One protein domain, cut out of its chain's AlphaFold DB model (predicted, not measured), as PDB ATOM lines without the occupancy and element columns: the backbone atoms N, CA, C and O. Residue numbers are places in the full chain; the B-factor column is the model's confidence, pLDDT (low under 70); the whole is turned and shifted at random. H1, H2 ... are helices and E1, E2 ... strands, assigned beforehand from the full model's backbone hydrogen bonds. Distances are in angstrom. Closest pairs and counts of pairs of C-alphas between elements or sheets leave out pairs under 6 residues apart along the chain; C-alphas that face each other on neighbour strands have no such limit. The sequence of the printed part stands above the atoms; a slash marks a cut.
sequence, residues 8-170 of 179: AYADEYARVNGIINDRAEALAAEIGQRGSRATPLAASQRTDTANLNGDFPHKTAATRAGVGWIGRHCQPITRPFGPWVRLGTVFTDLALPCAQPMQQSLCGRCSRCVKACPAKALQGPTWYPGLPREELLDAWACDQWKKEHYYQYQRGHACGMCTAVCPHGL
ATOM      1  N   ALA A   8     213.630 120.452 132.041       92.69
ATOM      2  CA  ALA A   8     214.946 120.003 132.502       92.69
ATOM      3  C   ALA A   8     216.026 120.101 131.405       92.69
ATOM      4  O   ALA A   8     217.141 120.546 131.659       92.69
ATOM      5  N   TYR A   9     215.694 119.742 130.161       91.81
ATOM      6  CA  TYR A   9     216.601 119.910 129.025       91.81
ATOM      7  C   TYR A   9     216.843 121.384 128.673       91.81
ATOM      8  O   TYR A   9     217.957 121.755 128.313       91.81
ATOM      9  N   ALA A  10     215.810 122.224 128.756       92.94
ATOM     10  CA  ALA A  10     215.913 123.658 128.509       92.94
ATOM     11  C   ALA A  10     216.772 124.374 129.568       92.94
ATOM     12  O   ALA A  10     217.532 125.283 129.223       92.94
ATOM     13  N   ASP A  11     216.682 123.944 130.824       94.62
ATOM     14  CA  ASP A  11     217.490 124.446 131.934       94.62
ATOM     15  C   ASP A  11     218.942 123.997 131.778       94.62
ATOM     16  O   ASP A  11     219.855 124.817 131.843       94.62
ATOM     17  N   GLU A  12     219.167 122.720 131.455       94.12
ATOM     18  CA  GLU A  12     220.506 122.189 131.196       94.12
ATOM     19  C   GLU A  12     221.166 122.864 129.984       94.12
ATOM     20  O   GLU A  12     222.352 123.193 130.010       94.12
ATOM     21  N   TYR A  13     220.390 123.153 128.935       92.94
ATOM     22  CA  TYR A  13     220.848 123.929 127.783       92.94
ATOM     23  C   TYR A  13     221.397 125.298 128.209       92.94
ATOM     24  O   TYR A  13     222.468 125.697 127.744       92.94
ATOM     25  N   ALA A  14     220.674 126.021 129.070       94.56
ATOM     26  CA  ALA A  14     221.104 127.328 129.561       94.56
ATOM     27  C   ALA A  14     222.302 127.208 130.507       94.56
ATOM     28  O   ALA A  14     223.291 127.919 130.331       94.56
ATOM     29  N   ARG A  15     222.253 126.259 131.448       96.50
ATOM     30  CA  ARG A  15     223.312 126.008 132.429       96.50
ATOM     31  C   ARG A  15     224.649 125.704 131.757       96.50
ATOM     32  O   ARG A  15     225.654 126.324 132.090       96.50
ATOM     33  N   VAL A  16     224.671 124.797 130.777       96.19
ATOM     34  CA  VAL A  16     225.909 124.431 130.068       96.19
ATOM     35  C   VAL A  16     226.441 125.598 129.230       96.19
ATOM     36  O   VAL A  16     227.653 125.766 129.147       96.19
ATOM     37  N   ASN A  17     225.577 126.437 128.643       96.25
ATOM     38  CA  ASN A  17     226.041 127.657 127.965       96.25
ATOM     39  C   ASN A  17     226.687 128.652 128.926       96.25
ATOM     40  O   ASN A  17     227.726 129.202 128.581       96.25
ATOM     41  N   GLY A  18     226.094 128.856 130.107       97.62
ATOM     42  CA  GLY A  18     226.685 129.692 131.153       97.62
ATOM     43  C   GLY A  18     228.078 129.194 131.525       97.62
ATOM     44  O   GLY A  18     229.047 129.930 131.397       97.62
ATOM     45  N   ILE A  19     228.203 127.895 131.815       98.12
ATOM     46  CA  ILE A  19     229.498 127.272 132.132       98.12
ATOM     47  C   ILE A  19     230.511 127.454 130.997       98.12
ATOM     48  O   ILE A  19     231.676 127.725 131.265       98.12
ATOM     49  N   ILE A  20     230.108 127.296 129.733       98.06
ATOM     50  CA  ILE A  20     231.020 127.510 128.600       98.06
ATOM     51  C   ILE A  20     231.516 128.954 128.563       98.06
ATOM     52  O   ILE A  20     232.711 129.158 128.363       98.06
ATOM     53  N   ASN A  21     230.629 129.928 128.761       97.94
ATOM     54  CA  ASN A  21     230.997 131.340 128.758       97.94
ATOM     55  C   ASN A  21     231.956 131.653 129.912       97.94
ATOM     56  O   ASN A  21     233.056 132.134 129.654       97.94
ATOM     57  N   ASP A  22     231.617 131.250 131.139       98.38
ATOM     58  CA  ASP A  22     232.457 131.462 132.325       98.38
ATOM     59  C   ASP A  22     233.854 130.842 132.145       98.38
ATOM     60  O   ASP A  22     234.879 131.432 132.488       98.38
ATOM     61  N   ARG A  23     233.922 129.629 131.576       98.38
ATOM     62  CA  ARG A  23     235.198 128.945 131.318       98.38
ATOM     63  C   ARG A  23     235.978 129.571 130.172       98.38
ATOM     64  O   ARG A  23     237.204 129.586 130.243       98.38
ATOM     65  N   ALA A  24     235.309 130.077 129.141       98.19
ATOM     66  CA  ALA A  24     235.961 130.782 128.046       98.19
ATOM     67  C   ALA A  24     236.569 132.108 128.529       98.19
ATOM     68  O   ALA A  24     237.707 132.412 128.179       98.19
ATOM     69  N   GLU A  25     235.853 132.853 129.374       98.38
ATOM     70  CA  GLU A  25     236.348 134.079 130.007       98.38
ATOM     71  C   GLU A  25     237.543 133.801 130.920       98.38
ATOM     72  O   GLU A  25     238.592 134.427 130.767       98.38
ATOM     73  N   ALA A  26     237.431 132.806 131.806       98.44
ATOM     74  CA  ALA A  26     238.531 132.405 132.680       98.44
ATOM     75  C   ALA A  26     239.770 131.957 131.884       98.44
ATOM     76  O   ALA A  26     240.891 132.337 132.217       98.44
ATOM     77  N   LEU A  27     239.577 131.188 130.806       98.25
ATOM     78  CA  LEU A  27     240.666 130.760 129.928       98.25
ATOM     79  C   LEU A  27     241.324 131.948 129.218       98.25
ATOM     80  O   LEU A  27     242.548 132.016 129.147       98.25
ATOM     81  N   ALA A  28     240.534 132.890 128.701       98.56
ATOM     82  CA  ALA A  28     241.070 134.077 128.046       98.56
ATOM     83  C   ALA A  28     241.861 134.962 129.024       98.56
ATOM     84  O   ALA A  28     242.941 135.438 128.676       98.56
ATOM     85  N   ALA A  29     241.372 135.123 130.257       98.38
ATOM     86  CA  ALA A  29     242.077 135.847 131.309       98.38
ATOM     87  C   ALA A  29     243.416 135.181 131.668       98.38
ATOM     88  O   ALA A  29     244.432 135.867 131.745       98.38
ATOM     89  N   GLU A  30     243.438 133.854 131.820       98.38
ATOM     90  CA  GLU A  30     244.662 133.088 132.091       98.38
ATOM     91  C   GLU A  30     245.690 133.230 130.958       98.38
ATOM     92  O   GLU A  30     246.871 133.466 131.206       98.38
ATOM     93  N   ILE A  31     245.255 133.135 129.698       98.31
ATOM     94  CA  ILE A  31     246.135 133.349 128.539       98.31
ATOM     95  C   ILE A  31     246.681 134.788 128.534       98.31
ATOM     96  O   ILE A  31     247.875 134.991 128.302       98.31
ATOM     97  N   GLY A  32     245.829 135.765 128.862       98.06
ATOM     98  CA  GLY A  32     246.193 137.172 129.043       98.06
ATOM     99  C   GLY A  32     247.291 137.383 130.082       98.06
ATOM    100  O   GLY A  32     248.284 138.055 129.811       98.06
ATOM    101  N   GLN A  33     247.156 136.755 131.253       97.94
ATOM    102  CA  GLN A  33     248.152 136.820 132.331       97.94
ATOM    103  C   GLN A  33     249.507 136.226 131.925       97.94
ATOM    104  O   GLN A  33     250.543 136.637 132.445       97.94
ATOM    105  N   ARG A  34     249.517 135.295 130.965       96.81
ATOM    106  CA  ARG A  34     250.733 134.688 130.402       96.81
ATOM    107  C   ARG A  34     251.344 135.489 129.246       96.81
ATOM    108  O   ARG A  34     252.341 135.051 128.678       96.81
ATOM    109  N   GLY A  35     250.784 136.654 128.914       97.69
ATOM    110  CA  GLY A  35     251.350 137.593 127.942       97.69
ATOM    111  C   GLY A  35     250.861 137.431 126.501       97.69
ATOM    112  O   GLY A  35     251.398 138.090 125.612       97.69
ATOM    113  N   SER A  36     249.847 136.599 126.252       98.38
ATOM    114  CA  SER A  36     249.216 136.452 124.932       98.38
ATOM    115  C   SER A  36     247.839 137.109 124.909       98.38
ATOM    116  O   SER A  36     247.144 137.168 125.919       98.38
ATOM    117  N   ARG A  37     247.396 137.590 123.747       98.38
ATOM    118  CA  ARG A  37     246.029 138.101 123.593       98.38
ATOM    119  C   ARG A  37     245.066 136.929 123.509       98.38
ATOM    120  O   ARG A  37     245.345 135.937 122.831       98.38
ATOM    121  N   ALA A  38     243.913 137.060 124.152       98.44
ATOM    122  CA  ALA A  38     242.831 136.104 124.015       98.44
ATOM    123  C   ALA A  38     241.460 136.776 124.101       98.44
ATOM    124  O   ALA A  38     241.255 137.679 124.909       98.44
ATOM    125  N   THR A  39     240.520 136.301 123.286       98.00
ATOM    126  CA  THR A  39     239.146 136.807 123.240       98.00
ATOM    127  C   THR A  39     238.173 135.630 123.245       98.00
ATOM    128  O   THR A  39     238.193 134.829 122.302       98.00
ATOM    129  N   PRO A  40     237.321 135.492 124.276       97.38
ATOM    130  CA  PRO A  40     236.280 134.480 124.288       97.38
ATOM    131  C   PRO A  40     235.132 134.880 123.359       97.38
ATOM    132  O   PRO A  40     234.835 136.061 123.186       97.38
ATOM    133  N   LEU A  41     234.465 133.885 122.781       96.00
ATOM    134  CA  LEU A  41     233.238 134.071 122.019       96.00
ATOM    135  C   LEU A  41     232.070 133.383 122.728       96.00
ATOM    136  O   LEU A  41     232.154 132.199 123.065       96.00
ATOM    137  N   ALA A  42     230.979 134.127 122.910       92.06
ATOM    138  CA  ALA A  42     229.796 133.662 123.616       92.06
ATOM    139  C   ALA A  42     229.150 132.445 122.935       92.06
ATOM    140  O   ALA A  42     228.903 132.416 121.726       92.06
ATOM    141  N   ALA A  43     228.808 131.441 123.736       92.06
ATOM    142  CA  ALA A  43     228.161 130.236 123.261       92.06
ATOM    143  C   ALA A  43     226.728 130.519 122.789       92.06
ATOM    144  O   ALA A  43     225.886 131.033 123.520       92.06
ATOM    145  N   SER A  44     226.411 130.046 121.579       88.56
ATOM    146  CA  SER A  44     225.039 130.008 121.037       88.56
ATOM    147  C   SER A  44     224.341 131.359 120.891       88.56
ATOM    148  O   SER A  44     223.110 131.417 120.877       88.56
ATOM    149  N   GLN A  45     225.124 132.418 120.710       91.31
ATOM    150  CA  GLN A  45     224.621 133.720 120.300       91.31
ATOM    151  C   GLN A  45     224.436 133.773 118.776       91.31
ATOM    152  O   GLN A  45     225.249 133.248 118.014       91.31
ATOM    153  N   ARG A  46     223.343 134.402 118.334       92.44
ATOM    154  CA  ARG A  46     223.133 134.778 116.932       92.44
ATOM    155  C   ARG A  46     223.403 136.264 116.796       92.44
ATOM    156  O   ARG A  46     222.747 137.052 117.472       92.44
ATOM    157  N   THR A  47     224.328 136.618 115.925       93.62
ATOM    158  CA  THR A  47     224.661 138.008 115.599       93.62
ATOM    159  C   THR A  47     224.131 138.397 114.227       93.62
ATOM    160  O   THR A  47     223.716 139.534 114.031       93.62
ATOM    161  N   ASP A  48     223.994 137.424 113.326       94.12
ATOM    162  CA  ASP A  48     223.242 137.546 112.085       94.12
ATOM    163  C   ASP A  48     221.917 136.787 112.221       94.12
ATOM    164  O   ASP A  48     221.824 135.560 112.087       94.12
ATOM    165  N   THR A  49     220.867 137.537 112.540       91.00
ATOM    166  CA  THR A  49     219.522 136.990 112.725       91.00
ATOM    167  C   THR A  49     218.815 136.686 111.407       91.00
ATOM    168  O   THR A  49     217.922 135.840 111.410       91.00
ATOM    169  N   ALA A  50     219.236 137.293 110.291       91.88
ATOM    170  CA  ALA A  50     218.657 137.058 108.970       91.88
ATOM    171  C   ALA A  50     219.084 135.697 108.399       91.88
ATOM    172  O   ALA A  50     218.271 134.985 107.817       91.88
ATOM    173  N   ASN A  51     220.333 135.286 108.632       92.69
ATOM    174  CA  ASN A  51     220.829 133.973 108.203       92.69
ATOM    175  C   ASN A  51     220.914 132.950 109.348       92.69
ATOM    176  O   ASN A  51     221.350 131.813 109.159       92.69
ATOM    177  N   LEU A  52     220.476 133.329 110.554       94.38
ATOM    178  CA  LEU A  52     220.502 132.486 111.754       94.38
ATOM    179  C   LEU A  52     221.920 131.963 112.056       94.38
ATOM    180  O   LEU A  52     222.105 130.777 112.377       94.38
ATOM    181  N   ASN A  53     222.903 132.857 111.942       94.25
ATOM    182  CA  ASN A  53     224.330 132.626 112.143       94.25
ATOM    183  C   ASN A  53     224.844 133.380 113.384       94.25
ATOM    184  O   ASN A  53     224.237 134.342 113.856       94.25
ATOM    185  N   GLY A  54     225.958 132.903 113.938       93.81
ATOM    186  CA  GLY A  54     226.762 133.644 114.917       93.81
ATOM    187  C   GLY A  54     228.040 134.171 114.263       93.81
ATOM    188  O   GLY A  54     228.308 133.838 113.108       93.81
ATOM    189  N   ASP A  55     228.854 134.912 115.018       94.25
ATOM    190  CA  ASP A  55     230.090 135.539 114.509       94.25
ATOM    191  C   ASP A  55     231.122 134.532 114.001       94.25
ATOM    192  O   ASP A  55     231.979 134.853 113.179       94.25
ATOM    193  N   PHE A  56     231.056 133.296 114.499       95.25
ATOM    194  CA  PHE A  56     231.997 132.253 114.136       95.25
ATOM    195  C   PHE A  56     231.358 130.856 114.166       95.25
ATOM    196  O   PHE A  56     230.642 130.502 115.112       95.25
ATOM    197  N   PRO A  57     231.639 129.996 113.170       95.38
ATOM    198  CA  PRO A  57     231.093 128.649 113.121       95.38
ATOM    199  C   PRO A  57     231.860 127.697 114.054       95.38
ATOM    200  O   PRO A  57     232.696 126.908 113.605       95.38
ATOM    201  N   HIS A  58     231.520 127.688 115.350       97.06
ATOM    202  CA  HIS A  58     232.128 126.794 116.355       97.06
ATOM    203  C   HIS A  58     232.212 125.327 115.901       97.06
ATOM    204  O   HIS A  58     233.198 124.638 116.147       97.06
ATOM    205  N   LYS A  59     231.175 124.840 115.209       96.94
ATOM    206  CA  LYS A  59     231.107 123.456 114.721       96.94
ATOM    207  C   LYS A  59     232.191 123.161 113.681       96.94
ATOM    208  O   LYS A  59     232.800 122.100 113.735       96.94
ATOM    209  N   THR A  60     232.451 124.103 112.776       96.50
ATOM    210  CA  THR A  60     233.520 124.001 111.772       96.50
ATOM    211  C   THR A  60     234.894 124.069 112.430       96.50
ATOM    212  O   THR A  60     235.795 123.327 112.055       96.50
ATOM    213  N   ALA A  61     235.070 124.904 113.456       96.56
ATOM    214  CA  ALA A  61     236.315 124.911 114.221       96.56
ATOM    215  C   ALA A  61     236.560 123.577 114.938       96.56
ATOM    216  O   ALA A  61     237.671 123.059 114.887       96.56
ATOM    217  N   ALA A  62     235.519 122.969 115.513       97.06
ATOM    218  CA  ALA A  62     235.618 121.654 116.141       97.06
ATOM    219  C   ALA A  62     236.056 120.563 115.146       97.06
ATOM    220  O   ALA A  62     236.866 119.707 115.501       97.06
ATOM    221  N   THR A  63     235.586 120.604 113.891       97.94
ATOM    222  CA  THR A  63     236.054 119.648 112.872       97.94
ATOM    223  C   THR A  63     237.504 119.890 112.474       97.94
ATOM    224  O   THR A  63     238.259 118.930 112.321       97.94
ATOM    225  N   ARG A  64     237.925 121.154 112.361       97.12
ATOM    226  CA  ARG A  64     239.321 121.522 112.078       97.12
ATOM    227  C   ARG A  64     240.271 121.153 113.217       97.12
ATOM    228  O   ARG A  64     241.401 120.775 112.949       97.12
ATOM    229  N   ALA A  65     239.797 121.215 114.457       96.62
ATOM    230  CA  ALA A  65     240.545 120.836 115.650       96.62
ATOM    231  C   ALA A  65     240.523 119.321 115.941       96.62
ATOM    232  O   ALA A  65     240.990 118.897 116.993       96.62
ATOM    233  N   GLY A  66     239.951 118.493 115.057       96.38
ATOM    234  CA  GLY A  66     239.911 117.038 115.248       96.38
ATOM    235  C   GLY A  66     238.954 116.557 116.350       96.38
ATOM    236  O   GLY A  66     238.933 115.370 116.664       96.38
ATOM    237  N   VAL A  67     238.132 117.445 116.923       96.38
ATOM    238  CA  VAL A  67     237.221 117.139 118.047       96.38
ATOM    239  C   VAL A  67     236.093 116.195 117.613       96.38
ATOM    240  O   VAL A  67     235.629 115.349 118.380       96.38
ATOM    241  N   GLY A  68     235.626 116.336 116.375       96.81
ATOM    242  CA  GLY A  68     234.506 115.560 115.860       96.81
ATOM    243  C   GLY A  68     234.120 115.941 114.440       96.81
ATOM    244  O   GLY A  68     234.726 116.811 113.824       96.81
ATOM    245  N   TRP A  69     233.099 115.284 113.905       97.94
ATOM    246  CA  TRP A  69     232.585 115.536 112.556       97.94
ATOM    247  C   TRP A  69     231.163 116.091 112.619       97.94
ATOM    248  O   TRP A  69     230.490 115.983 113.643       97.94
ATOM    249  N   ILE A  70     230.666 116.657 111.517       98.38
ATOM    250  CA  ILE A  70     229.260 117.066 111.434       98.38
ATOM    251  C   ILE A  70     228.403 115.873 111.004       98.38
ATOM    252  O   ILE A  70     228.671 115.196 110.004       98.38
ATOM    253  N   GLY A  71     227.367 115.578 111.787       97.94
ATOM    254  CA  GLY A  71     226.375 114.571 111.432       97.94
ATOM    255  C   GLY A  71     225.366 115.081 110.403       97.94
ATOM    256  O   GLY A  71     225.207 116.285 110.219       97.94
ATOM    257  N   ARG A  72     224.569 114.179 109.814       97.88
ATOM    258  CA  ARG A  72     223.466 114.552 108.891       97.88
ATOM    259  C   ARG A  72     222.408 115.478 109.508       97.88
ATOM    260  O   ARG A  72     221.590 116.035 108.797       97.88
ATOM    261  N   HIS A  73     222.411 115.626 110.833       97.31
ATOM    262  CA  HIS A  73     221.562 116.565 111.572       97.31
ATOM    263  C   HIS A  73     222.192 117.951 111.779       97.31
ATOM    264  O   HIS A  73     221.695 118.744 112.581       97.31
ATOM    265  N   CYS A  74     223.301 118.236 111.089       97.69
ATOM    266  CA  CYS A  74     224.018 119.507 111.138       97.69
ATOM    267  C   CYS A  74     224.540 119.891 112.546       97.69
ATOM    268  O   CYS A  74     224.762 121.068 112.848       97.69
ATOM    269  N   GLN A  75     224.739 118.916 113.440       97.06
ATOM    270  CA  GLN A  75     225.386 119.113 114.745       97.06
ATOM    271  C   GLN A  75     226.710 118.340 114.803       97.06
ATOM    272  O   GLN A  75     226.859 117.348 114.078       97.06
ATOM    273  N   PRO A  76     227.668 118.784 115.638       97.25
ATOM    274  CA  PRO A  76     228.893 118.036 115.876       97.25
ATOM    275  C   PRO A  76     228.581 116.687 116.530       97.25
ATOM    276  O   PRO A  76     227.652 116.572 117.327       97.25
ATOM    277  N   ILE A  77     229.376 115.678 116.196       97.50
ATOM    278  CA  ILE A  77     229.406 114.374 116.851       97.50
ATOM    279  C   ILE A  77     230.850 114.116 117.262       97.50
ATOM    280  O   ILE A  77     231.751 114.141 116.420       97.50
ATOM    281  N   THR A  78     231.068 113.862 118.548       96.12
ATOM    282  CA  THR A  78     232.366 113.466 119.099       96.12
ATOM    283  C   THR A  78     232.374 111.967 119.378       96.12
ATOM    284  O   THR A  78     231.323 111.339 119.535       96.12
ATOM    285  N   ARG A  79     233.563 111.364 119.431       91.38
ATOM    286  CA  ARG A  79     233.705 109.949 119.809       91.38
ATOM    287  C   ARG A  79     233.219 109.662 121.242       91.38
ATOM    288  O   ARG A  79     232.436 108.725 121.376       91.38
ATOM    289  N   PRO A  80     233.631 110.430 122.275       89.88
ATOM    290  CA  PRO A  80     233.266 110.118 123.660       89.88
ATOM    291  C   PRO A  80     231.825 110.474 124.037       89.88
ATOM    292  O   PRO A  80     231.264 109.809 124.893       89.88
ATOM    293  N   PHE A  81     231.202 111.480 123.413       93.19
ATOM    294  CA  PHE A  81     229.896 111.994 123.867       93.19
ATOM    295  C   PHE A  81     228.806 111.947 122.789       93.19
ATOM    296  O   PHE A  81     227.667 112.372 123.006       93.19
ATOM    297  N   GLY A  82     229.137 111.472 121.587       95.62
ATOM    298  CA  GLY A  82     228.233 111.565 120.452       95.62
ATOM    299  C   GLY A  82     227.857 113.030 120.175       95.62
ATOM    300  O   GLY A  82     228.717 113.911 120.229       95.62
ATOM    301  N   PRO A  83     226.584 113.327 119.864       95.44
ATOM    302  CA  PRO A  83     226.124 114.690 119.643       95.44
ATOM    303  C   PRO A  83     225.741 115.451 120.925       95.44
ATOM    304  O   PRO A  83     225.222 116.564 120.827       95.44
ATOM    305  N   TRP A  84     225.953 114.876 122.113       94.19
ATOM    306  CA  TRP A  84     225.626 115.501 123.399       94.19
ATOM    307  C   TRP A  84     226.747 116.424 123.877       94.19
ATOM    308  O   TRP A  84     227.255 116.304 124.986       94.19
ATOM    309  N   VAL A  85     227.147 117.350 123.008       94.31
ATOM    310  CA  VAL A  85     228.179 118.345 123.296       94.31
ATOM    311  C   VAL A  85     227.698 119.738 122.937       94.31
ATOM    312  O   VAL A  85     226.916 119.942 122.004       94.31
ATOM    313  N   ARG A  86     228.217 120.717 123.667       95.19
ATOM    314  CA  ARG A  86     228.120 122.136 123.339       95.19
ATOM    315  C   ARG A  86     229.536 122.681 123.201       95.19
ATOM    316  O   ARG A  86     230.474 122.106 123.744       95.19
ATOM    317  N   LEU A  87     229.694 123.731 122.407       96.00
ATOM    318  CA  LEU A  87     231.002 124.247 122.011       96.00
ATOM    319  C   LEU A  87     231.122 125.715 122.409       96.00
ATOM    320  O   LEU A  87     230.154 126.464 122.283       96.00
ATOM    321  N   GLY A  88     232.322 126.099 122.833       96.06
ATOM    322  CA  GLY A  88     232.776 127.482 122.947       96.06
ATOM    323  C   GLY A  88     234.036 127.688 122.111       96.06
ATOM    324  O   GLY A  88     234.619 126.735 121.588       96.06
ATOM    325  N   THR A  89     234.460 128.936 121.945       96.81
ATOM    326  CA  THR A  89     235.708 129.262 121.246       96.81
ATOM    327  C   THR A  89     236.393 130.422 121.943       96.81
ATOM    328  O   THR A  89     235.738 131.383 122.329       96.81
ATOM    329  N   VAL A  90     237.712 130.316 122.078       97.94
ATOM    330  CA  VAL A  90     238.591 131.406 122.493       97.94
ATOM    331  C   VAL A  90     239.588 131.614 121.363       97.94
ATOM    332  O   VAL A  90     240.269 130.672 120.956       97.94
ATOM    333  N   PHE A  91     239.641 132.826 120.827       97.94
ATOM    334  CA  PHE A  91     240.681 133.229 119.889       97.94
ATOM    335  C   PHE A  91     241.917 133.633 120.672       97.94
ATOM    336  O   PHE A  91     241.782 134.268 121.713       97.94
ATOM    337  N   THR A  92     243.106 133.294 120.185       98.12
ATOM    338  CA  THR A  92     244.362 133.708 120.813       98.12
ATOM    339  C   THR A  92     245.498 133.776 119.798       98.12
ATOM    340  O   THR A  92     245.438 133.110 118.764       98.12
ATOM    341  N   ASP A  93     246.519 134.585 120.089       98.12
ATOM    342  CA  ASP A  93     247.805 134.581 119.383       98.12
ATOM    343  C   ASP A  93     248.872 133.698 120.054       98.12
ATOM    344  O   ASP A  93     250.005 133.627 119.574       98.12
ATOM    345  N   LEU A  94     248.511 132.981 121.123       97.19
ATOM    346  CA  LEU A  94     249.350 131.948 121.713       97.19
ATOM    347  C   LEU A  94     249.680 130.877 120.661       97.19
ATOM    348  O   LEU A  94     248.788 130.280 120.055       97.19
ATOM    349  N   ALA A  95     250.971 130.604 120.469       95.88
ATOM    350  CA  ALA A  95     251.431 129.581 119.540       95.88
ATOM    351  C   ALA A  95     251.079 128.179 120.069       95.88
ATOM    352  O   ALA A  95     251.675 127.695 121.031       95.88
ATOM    353  N   LEU A  96     250.108 127.524 119.428       94.44
ATOM    354  CA  LEU A  96     249.638 126.184 119.776       94.44
ATOM    355  C   LEU A  96     249.846 125.214 118.604       94.44
ATOM    356  O   LEU A  96     249.682 125.609 117.446       94.44
ATOM    357  N   PRO A  97     250.168 123.936 118.871       95.88
ATOM    358  CA  PRO A  97     250.214 122.930 117.822       95.88
ATOM    359  C   PRO A  97     248.819 122.712 117.223       95.88
ATOM    360  O   PRO A  97     247.821 122.590 117.937       95.88
ATOM    361  N   CYS A  98     248.750 122.622 115.897       95.19
ATOM    362  CA  CYS A  98     247.510 122.309 115.198       95.19
ATOM    363  C   CYS A  98     247.167 120.820 115.324       95.19
ATOM    364  O   CYS A  98     248.017 119.950 115.125       95.19
ATOM    365  N   ALA A  99     245.896 120.523 115.588       95.62
ATOM    366  CA  ALA A  99     245.371 119.164 115.536       95.62
ATOM    367  C   ALA A  99     245.147 118.691 114.087       95.62
ATOM    368  O   ALA A  99     245.123 119.488 113.149       95.62
ATOM    369  N   GLN A 100     244.938 117.383 113.916       97.12
ATOM    370  CA  GLN A 100     244.566 116.797 112.627       97.12
ATOM    371  C   GLN A 100     243.069 117.017 112.342       97.12
ATOM    372  O   GLN A 100     242.233 116.551 113.122       97.12
ATOM    373  N   PRO A 101     242.698 117.691 111.235       97.62
ATOM    374  CA  PRO A 101     241.299 117.938 110.903       97.62
ATOM    375  C   PRO A 101     240.524 116.667 110.549       97.62
ATOM    376  O   PRO A 101     241.036 115.756 109.895       97.62
ATOM    377  N   MET A 102     239.234 116.654 110.881       97.44
ATOM    378  CA  MET A 102     238.309 115.625 110.413       97.44
ATOM    379  C   MET A 102     238.010 115.795 108.923       97.44
ATOM    380  O   MET A 102     237.544 116.850 108.498       97.44
ATOM    381  N   GLN A 103     238.216 114.728 108.151       96.31
ATOM    382  CA  GLN A 103     238.056 114.739 106.689       96.31
ATOM    383  C   GLN A 103     236.697 114.216 106.205       96.31
ATOM    384  O   GLN A 103     236.327 114.426 105.056       96.31
ATOM    385  N   GLN A 104     235.942 113.519 107.058       95.56
ATOM    386  CA  GLN A 104     234.677 112.898 106.665       95.56
ATOM    387  C   GLN A 104     233.729 112.684 107.845       95.56
ATOM    388  O   GLN A 104     234.149 112.564 108.999       95.56
ATOM    389  N   SER A 105     232.437 112.586 107.535       96.69
ATOM    390  CA  SER A 105     231.409 112.173 108.487       96.69
ATOM    391  C   SER A 105     231.434 110.662 108.734       96.69
ATOM    392  O   SER A 105     231.453 109.873 107.792       96.69
ATOM    393  N   LEU A 106     231.321 110.238 109.995       96.19
ATOM    394  CA  LEU A 106     231.218 108.817 110.370       96.19
ATOM    395  C   LEU A 106     229.761 108.360 110.563       96.19
ATOM    396  O   LEU A 106     229.467 107.431 111.317       96.19
ATOM    397  N   CYS A 107     228.803 109.024 109.910       96.19
ATOM    398  CA  CYS A 107     227.396 108.608 109.939       96.19
ATOM    399  C   CYS A 107     227.114 107.342 109.109       96.19
ATOM    400  O   CYS A 107     226.072 106.713 109.307       96.19
ATOM    401  N   GLY A 108     227.997 106.972 108.172       94.38
ATOM    402  CA  GLY A 108     227.739 105.892 107.216       94.38
ATOM    403  C   GLY A 108     226.426 106.127 106.460       94.38
ATOM    404  O   GLY A 108     226.104 107.257 106.100       94.38
ATOM    405  N   ARG A 109     225.615 105.080 106.276       95.25
ATOM    406  CA  ARG A 109     224.297 105.165 105.606       95.25
ATOM    407  C   ARG A 109     223.144 105.597 106.531       95.25
ATOM    408  O   ARG A 109     221.993 105.615 106.106       95.25
ATOM    409  N   CYS A 110     223.414 105.924 107.797       96.50
ATOM    410  CA  CYS A 110     222.367 106.259 108.766       96.50
ATOM    411  C   CYS A 110     221.654 107.572 108.409       96.50
ATOM    412  O   CYS A 110     222.313 108.583 108.175       96.50
ATOM    413  N   SER A 111     220.317 107.571 108.452       97.00
ATOM    414  CA  SER A 111     219.453 108.745 108.239       97.00
ATOM    415  C   SER A 111     218.362 108.905 109.311       97.00
ATOM    416  O   SER A 111     217.360 109.581 109.094       97.00
ATOM    417  N   ARG A 112     218.536 108.303 110.502       96.88
ATOM    418  CA  ARG A 112     217.526 108.335 111.586       96.88
ATOM    419  C   ARG A 112     217.112 109.751 111.985       96.88
ATOM    420  O   ARG A 112     215.929 110.010 112.157       96.88
ATOM    421  N   CYS A 113     218.074 110.663 112.099       97.19
ATOM    422  CA  CYS A 113     217.807 112.052 112.454       97.19
ATOM    423  C   CYS A 113     216.996 112.805 111.392       97.19
ATOM    424  O   CYS A 113     216.151 113.615 111.759       97.19
ATOM    425  N   VAL A 114     217.221 112.505 110.109       98.19
ATOM    426  CA  VAL A 114     216.458 113.067 108.985       98.19
ATOM    427  C   VAL A 114     214.997 112.641 109.098       98.19
ATOM    428  O   VAL A 114     214.109 113.485 109.110       98.19
ATOM    429  N   LYS A 115     214.756 111.339 109.300       97.38
ATOM    430  CA  LYS A 115     213.408 110.767 109.449       97.38
ATOM    431  C   LYS A 115     212.666 111.275 110.689       97.38
ATOM    432  O   LYS A 115     211.449 111.382 110.663       97.38
ATOM    433  N   ALA A 116     213.387 111.559 111.771       96.19
ATOM    434  CA  ALA A 116     212.803 112.003 113.036       96.19
ATOM    435  C   ALA A 116     212.580 113.523 113.125       96.19
ATOM    436  O   ALA A 116     212.048 113.997 114.126       96.19
ATOM    437  N   CYS A 117     213.040 114.309 112.146       97.44
ATOM    438  CA  CYS A 117     212.902 115.761 112.193       97.44
ATOM    439  C   CYS A 117     211.436 116.164 111.950       97.44
ATOM    440  O   CYS A 117     210.939 115.952 110.845       97.44
ATOM    441  N   PRO A 118     210.749 116.794 112.922       96.44
ATOM    442  CA  PRO A 118     209.334 117.148 112.773       96.44
ATOM    443  C   PRO A 118     209.136 118.253 111.727       96.44
ATOM    444  O   PRO A 118     208.166 118.240 110.983       96.44
ATOM    445  N   ALA A 119     210.116 119.154 111.618       97.50
ATOM    446  CA  ALA A 119     210.128 120.274 110.692       97.50
ATOM    447  C   ALA A 119     210.494 119.861 109.260       97.50
ATOM    448  O   ALA A 119     210.518 120.706 108.375       97.50
ATOM    449  N   LYS A 120     210.879 118.590 109.041       97.88
ATOM    450  CA  LYS A 120     211.435 118.097 107.766       97.88
ATOM    451  C   LYS A 120     212.585 118.968 107.229       97.88
ATOM    452  O   LYS A 120     212.802 119.061 106.031       97.88
ATOM    453  N   ALA A 121     213.345 119.575 108.139       98.38
ATOM    454  CA  ALA A 121     214.358 120.575 107.817       98.38
ATOM    455  C   ALA A 121     215.715 119.981 107.394       98.38
ATOM    456  O   ALA A 121     216.609 120.712 106.988       98.38
ATOM    457  N   LEU A 122     215.926 118.673 107.547       98.25
ATOM    458  CA  LEU A 122     217.207 118.029 107.246       98.25
ATOM    459  C   LEU A 122     217.173 117.399 105.853       98.25
ATOM    460  O   LEU A 122     216.349 116.524 105.610       98.25
ATOM    461  N   GLN A 123     218.116 117.774 104.989       95.12
ATOM    462  CA  GLN A 123     218.209 117.260 103.613       95.12
ATOM    463  C   GLN A 123     218.967 115.925 103.536       95.12
ATOM    464  O   GLN A 123     218.721 115.078 102.683       95.12
ATOM    465  N   GLY A 124     219.879 115.701 104.486       92.44
ATOM    466  CA  GLY A 124     220.547 114.420 104.674       92.44
ATOM    467  C   GLY A 124     221.721 114.048 103.755       92.44
ATOM    468  O   GLY A 124     221.995 112.844 103.720       92.44
ATOM    469  N   PRO A 125     222.475 114.945 103.082       96.69
ATOM    470  CA  PRO A 125     223.737 114.551 102.451       96.69
ATOM    471  C   PRO A 125     224.798 114.172 103.496       96.69
ATOM    472  O   PRO A 125     224.643 114.389 104.702       96.69
ATOM    473  N   THR A 126     225.869 113.517 103.046       97.31
ATOM    474  CA  THR A 126     227.003 113.176 103.918       97.31
ATOM    475  C   THR A 126     227.912 114.391 104.011       97.31
ATOM    476  O   THR A 126     228.380 114.874 102.987       97.31
ATOM    477  N   TRP A 127     228.188 114.868 105.223       98.19
ATOM    478  CA  TRP A 127     229.100 115.993 105.410       98.19
ATOM    479  C   TRP A 127     230.546 115.665 105.008       98.19
ATOM    480  O   TRP A 127     231.055 114.585 105.332       98.19
ATOM    481  N   TYR A 128     231.202 116.648 104.388       97.25
ATOM    482  CA  TYR A 128     232.639 116.733 104.130       97.25
ATOM    483  C   TYR A 128     233.134 118.175 104.399       97.25
ATOM    484  O   TYR A 128     232.315 119.102 104.442       97.25
ATOM    485  N   PRO A 129     234.448 118.405 104.598       97.38
ATOM    486  CA  PRO A 129     234.996 119.749 104.778       97.38
ATOM    487  C   PRO A 129     234.655 120.680 103.608       97.38
ATOM    488  O   PRO A 129     235.037 120.422 102.474       97.38
ATOM    489  N   GLY A 130     233.954 121.778 103.895       96.19
ATOM    490  CA  GLY A 130     233.526 122.751 102.884       96.19
ATOM    491  C   GLY A 130     232.092 122.570 102.379       96.19
ATOM    492  O   GLY A 130     231.620 123.444 101.664       96.19
ATOM    493  N   LEU A 131     231.380 121.507 102.781       97.25
ATOM    494  CA  LEU A 131     229.950 121.375 102.484       97.25
ATOM    495  C   LEU A 131     229.164 122.549 103.115       97.25
ATOM    496  O   LEU A 131     229.244 122.717 104.342       97.25
ATOM    497  N   PRO A 132     228.397 123.328 102.328       96.69
ATOM    498  CA  PRO A 132     227.543 124.394 102.840       96.69
ATOM    499  C   PRO A 132     226.525 123.884 103.864       96.69
ATOM    500  O   PRO A 132     226.016 122.763 103.782       96.69
ATOM    501  N   ARG A 133     226.204 124.720 104.854       96.38
ATOM    502  CA  ARG A 133     225.249 124.372 105.919       96.38
ATOM    503  C   ARG A 133     223.859 124.109 105.339       96.38
ATOM    504  O   ARG A 133     223.154 123.219 105.809       96.38
ATOM    505  N   GLU A 134     223.493 124.892 104.340       96.25
ATOM    506  CA  GLU A 134     222.195 124.935 103.678       96.25
ATOM    507  C   GLU A 134     221.916 123.629 102.926       96.25
ATOM    508  O   GLU A 134     220.770 123.196 102.838       96.25
ATOM    509  N   GLU A 135     222.968 122.933 102.485       97.50
ATOM    510  CA  GLU A 135     222.844 121.593 101.908       97.50
ATOM    511  C   GLU A 135     222.505 120.527 102.959       97.50
ATOM    512  O   GLU A 135     221.956 119.485 102.619       97.50
ATOM    513  N   LEU A 136     222.800 120.753 104.244       97.31
ATOM    514  CA  LEU A 136     222.450 119.823 105.325       97.31
ATOM    515  C   LEU A 136     221.105 120.151 105.976       97.31
ATOM    516  O   LEU A 136     220.379 119.236 106.379       97.31
ATOM    517  N   LEU A 137     220.819 121.441 106.151       97.94
ATOM    518  CA  LEU A 137     219.773 121.944 107.030       97.94
ATOM    519  C   LEU A 137     219.115 123.198 106.450       97.94
ATOM    520  O   LEU A 137     219.751 124.245 106.351       97.94
ATOM    521  N   ASP A 138     217.802 123.126 106.254       98.19
ATOM    522  CA  ASP A 138     216.939 124.300 106.203       98.19
ATOM    523  C   ASP A 138     216.856 124.918 107.610       98.19
ATOM    524  O   ASP A 138     216.144 124.465 108.514       98.19
ATOM    525  N   ALA A 139     217.679 125.943 107.827       97.00
ATOM    526  CA  ALA A 139     217.788 126.618 109.109       97.00
ATOM    527  C   ALA A 139     216.484 127.308 109.522       97.00
ATOM    528  O   ALA A 139     216.170 127.330 110.714       97.00
ATOM    529  N   TRP A 140     215.746 127.847 108.552       97.44
ATOM    530  CA  TRP A 140     214.528 128.609 108.777       97.44
ATOM    531  C   TRP A 140     213.366 127.694 109.132       97.44
ATOM    532  O   TRP A 140     212.737 127.918 110.165       97.44
ATOM    533  N   ALA A 141     213.149 126.612 108.379       98.19
ATOM    534  CA  ALA A 141     212.134 125.613 108.716       98.19
ATOM    535  C   ALA A 141     212.360 125.034 110.123       98.19
ATOM    536  O   ALA A 141     211.427 124.892 110.912       98.19
ATOM    537  N   CYS A 142     213.621 124.759 110.480       97.69
ATOM    538  CA  CYS A 142     213.978 124.306 111.823       97.69
ATOM    539  C   CYS A 142     213.698 125.368 112.897       97.69
ATOM    540  O   CYS A 142     213.205 125.035 113.971       97.69
ATOM    541  N   ASP A 143     214.033 126.635 112.653       97.31
ATOM    542  CA  ASP A 143     213.838 127.708 113.629       97.31
ATOM    543  C   ASP A 143     212.361 128.037 113.863       97.31
ATOM    544  O   ASP A 143     211.937 128.109 115.016       97.31
ATOM    545  N   GLN A 144     211.583 128.168 112.785       97.62
ATOM    546  CA  GLN A 144     210.154 128.478 112.844       97.62
ATOM    547  C   GLN A 144     209.382 127.386 113.577       97.62
ATOM    548  O   GLN A 144     208.697 127.677 114.557       97.62
ATOM    549  N   TRP A 145     209.610 126.117 113.220       97.75
ATOM    550  CA  TRP A 145     208.948 124.997 113.888       97.75
ATOM    551  C   TRP A 145     209.150 125.025 115.407       97.75
ATOM    552  O   TRP A 145     208.218 124.799 116.176       97.75
ATOM    553  N   LYS A 146     210.371 125.322 115.870       96.44
ATOM    554  CA  LYS A 146     210.651 125.395 117.310       96.44
ATOM    555  C   LYS A 146     209.982 126.587 117.981       96.44
ATOM    556  O   LYS A 146     209.552 126.451 119.120       96.44
ATOM    557  N   LYS A 147     209.927 127.742 117.319       96.56
ATOM    558  CA  LYS A 147     209.244 128.925 117.854       96.56
ATOM    559  C   LYS A 147     207.746 128.689 117.985       96.56
ATOM    560  O   LYS A 147     207.176 129.088 118.987       96.56
ATOM    561  N   GLU A 148     207.141 127.989 117.034       97.56
ATOM    562  CA  GLU A 148     205.715 127.654 117.064       97.56
ATOM    563  C   GLU A 148     205.375 126.599 118.129       97.56
ATOM    564  O   GLU A 148     204.368 126.724 118.817       97.56
ATOM    565  N   HIS A 149     206.217 125.574 118.301       96.31
ATOM    566  CA  HIS A 149     205.867 124.399 119.116       96.31
ATOM    567  C   HIS A 149     206.534 124.362 120.499       96.31
ATOM    568  O   HIS A 149     206.059 123.672 121.402       96.31
ATOM    569  N   TYR A 150     207.657 125.061 120.671       95.56
ATOM    570  CA  TYR A 150     208.519 124.973 121.854       95.56
ATOM    571  C   TYR A 150     208.914 126.351 122.398       95.56
ATOM    572  O   TYR A 150     209.976 126.493 123.009       95.56
ATOM    573  N   TYR A 151     208.080 127.378 122.197       96.00
ATOM    574  CA  TYR A 151     208.363 128.740 122.660       96.00
ATOM    575  C   TYR A 151     208.676 128.807 124.163       96.00
ATOM    576  O   TYR A 151     209.597 129.507 124.581       96.00
ATOM    577  N   GLN A 152     207.970 128.020 124.975       94.12
ATOM    578  CA  GLN A 152     208.176 127.921 126.421       94.12
ATOM    579  C   GLN A 152     209.588 127.448 126.809       94.12
ATOM    580  O   GLN A 152     210.062 127.749 127.900       94.12
ATOM    581  N   TYR A 153     210.298 126.756 125.913       92.69
ATOM    582  CA  TYR A 153     211.640 126.239 126.157       92.69
ATOM    583  C   TYR A 153     212.678 127.115 125.460       92.69
ATOM    584  O   TYR A 153     212.980 126.943 124.274       92.69
ATOM    585  N   GLN A 154     213.244 128.062 126.212       89.56
ATOM    586  CA  GLN A 154     214.249 129.003 125.707       89.56
ATOM    587  C   GLN A 154     213.751 129.782 124.476       89.56
ATOM    588  O   GLN A 154     214.472 129.861 123.490       89.56
ATOM    589  N   ARG A 155     212.513 130.304 124.470       92.25
ATOM    590  CA  ARG A 155     211.932 131.075 123.340       92.25
ATOM    591  C   ARG A 155     211.997 130.342 121.987       92.25
ATOM    592  O   ARG A 155     212.203 130.963 120.948       92.25
ATOM    593  N   GLY A 156     211.892 129.010 121.989       92.38
ATOM    594  CA  GLY A 156     212.006 128.197 120.772       92.38
ATOM    595  C   GLY A 156     213.445 128.002 120.274       92.38
ATOM    596  O   GLY A 156     213.671 127.585 119.136       92.38
ATOM    597  N   HIS A 157     214.462 128.262 121.096       89.81
ATOM    598  CA  HIS A 157     215.845 127.977 120.711       89.81
ATOM    599  C   HIS A 157     216.184 126.478 120.804       89.81
ATOM    600  O   HIS A 157     217.051 126.011 120.054       89.81
ATOM    601  N   ALA A 158     215.461 125.695 121.616       89.44
ATOM    602  CA  ALA A 158     215.731 124.278 121.866       89.44
ATOM    603  C   ALA A 158     214.715 123.319 121.200       89.44
ATOM    604  O   ALA A 158     213.523 123.589 121.144       89.44
ATOM    605  N   CYS A 159     215.198 122.169 120.707       94.06
ATOM    606  CA  CYS A 159     214.361 121.028 120.291       94.06
ATOM    607  C   CYS A 159     215.044 119.690 120.588       94.06
ATOM    608  O   CYS A 159     214.563 118.914 121.400       94.06
ATOM    609  N   GLY A 160     216.194 119.424 119.957       92.69
ATOM    610  CA  GLY A 160     217.049 118.278 120.293       92.69
ATOM    611  C   GLY A 160     216.597 116.904 119.778       92.69
ATOM    612  O   GLY A 160     217.327 115.938 119.967       92.69
ATOM    613  N   MET A 161     215.466 116.771 119.076       94.50
ATOM    614  CA  MET A 161     214.985 115.446 118.638       94.50
ATOM    615  C   MET A 161     215.930 114.729 117.668       94.50
ATOM    616  O   MET A 161     216.174 113.532 117.810       94.50
ATOM    617  N   CYS A 162     216.529 115.457 116.722       95.81
ATOM    618  CA  CYS A 162     217.505 114.885 115.793       95.81
ATOM    619  C   CYS A 162     218.775 114.375 116.505       95.81
ATOM    620  O   CYS A 162     219.344 113.365 116.093       95.81
ATOM    621  N   THR A 163     219.178 115.042 117.591       94.69
ATOM    622  CA  THR A 163     220.261 114.631 118.494       94.69
ATOM    623  C   THR A 163     219.854 113.389 119.289       94.69
ATOM    624  O   THR A 163     220.603 112.417 119.319       94.69
ATOM    625  N   ALA A 164     218.639 113.375 119.846       93.00
ATOM    626  CA  ALA A 164     218.144 112.302 120.706       93.00
ATOM    627  C   ALA A 164     218.044 110.934 120.012       93.00
ATOM    628  O   ALA A 164     218.205 109.904 120.659       93.00
ATOM    629  N   VAL A 165     217.794 110.906 118.699       94.19
ATOM    630  CA  VAL A 165     217.703 109.652 117.927       94.19
ATOM    631  C   VAL A 165     219.028 109.214 117.295       94.19
ATOM    632  O   VAL A 165     219.076 108.181 116.619       94.19
ATOM    633  N   CYS A 166     220.094 110.005 117.440       95.38
ATOM    634  CA  CYS A 166     221.381 109.726 116.816       95.38
ATOM    635  C   CYS A 166     222.034 108.489 117.457       95.38
ATOM    636  O   CYS A 166     222.318 108.514 118.654       95.38
ATOM    637  N   PRO A 167     222.367 107.427 116.692       94.12
ATOM    638  CA  PRO A 167     222.988 106.223 117.251       94.12
ATOM    639  C   PRO A 167     224.313 106.473 117.972       94.12
ATOM    640  O   PRO A 167     224.641 105.749 118.902       94.12
ATOM    641  N   HIS A 168     225.063 107.502 117.565       93.56
ATOM    642  CA  HIS A 168     226.307 107.889 118.235       93.56
ATOM    643  C   HIS A 168     226.068 108.467 119.636       93.56
ATOM    644  O   HIS A 168     226.959 108.389 120.467       93.56
ATOM    645  N   GLY A 169     224.872 108.998 119.916       86.12
ATOM    646  CA  GLY A 169     224.467 109.466 121.247       86.12
ATOM    647  C   GLY A 169     223.745 108.421 122.097       86.12
ATOM    648  O   GLY A 169     223.526 108.662 123.277       86.12
ATOM    649  N   LEU A 170     223.369 107.276 121.516       74.81
ATOM    650  CA  LEU A 170     222.693 106.171 122.214       74.81
ATOM    651  C   LEU A 170     223.673 105.137 122.786       74.81
ATOM    652  O   LEU A 170     223.245 104.172 123.409       74.81
TER     653      LEU A 170
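What this domain is: This is residues 8 to 170 of the 179 residues of a protein of Geobacter sp. Red100 (UniProt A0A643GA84). With little regular structure, a long helix, H1, borders a body of loops, the small antiparallel sheet E1 E2 beside its residues 20 to 32. H3 to H6 sit in loops toward the other end. Printed are 163 residues, 64 in named elements, mostly helix: H1 E1 H2 E2 H3 H4 H5 H6. It is compact, radius of gyration of the C-alphas 16.4 A, spans 50 by 36 by 31 A.

How they stand to each other: H1, residues 8 to 33, and E1, residues 38 to 41, come closest at the C-alphas of Ala 28 and Ala 38, 4.8 A. H2, residues 58 to 64, is apart from H1. E2, residues 89 to 92, is antiparallel to E1 at 160 degrees; N 39 and O 91, 2.9 A, are within hydrogen-bond range. H3, residues 112 to 115, touches H6, residues 161 to 164, closest at the C-alphas of Cys 113 and Cys 162, 4.4 A. H4, residues 133 to 136, and H5, residues 139 to 149, meet only through their link. In H1, H2 and H5 every O i to N i+4 pair is within range; H3, H4 and H6 are too short.

Where its parts are: H1, 37.2 A long, begins at C-alpha 8 (214.946, 120.003, 132.502). H5 is 15.7 A long. H6 ends at C-alpha 164 (218.144, 112.302, 120.706).

The domain as a whole: The farthest C-alphas, Gly 35 and Lys 115, are 50.0 A apart. The printed part has no cut. The links H1 to E1 and H4 to H5 are tight, the others long. No printed residue is under 70 in pLDDT.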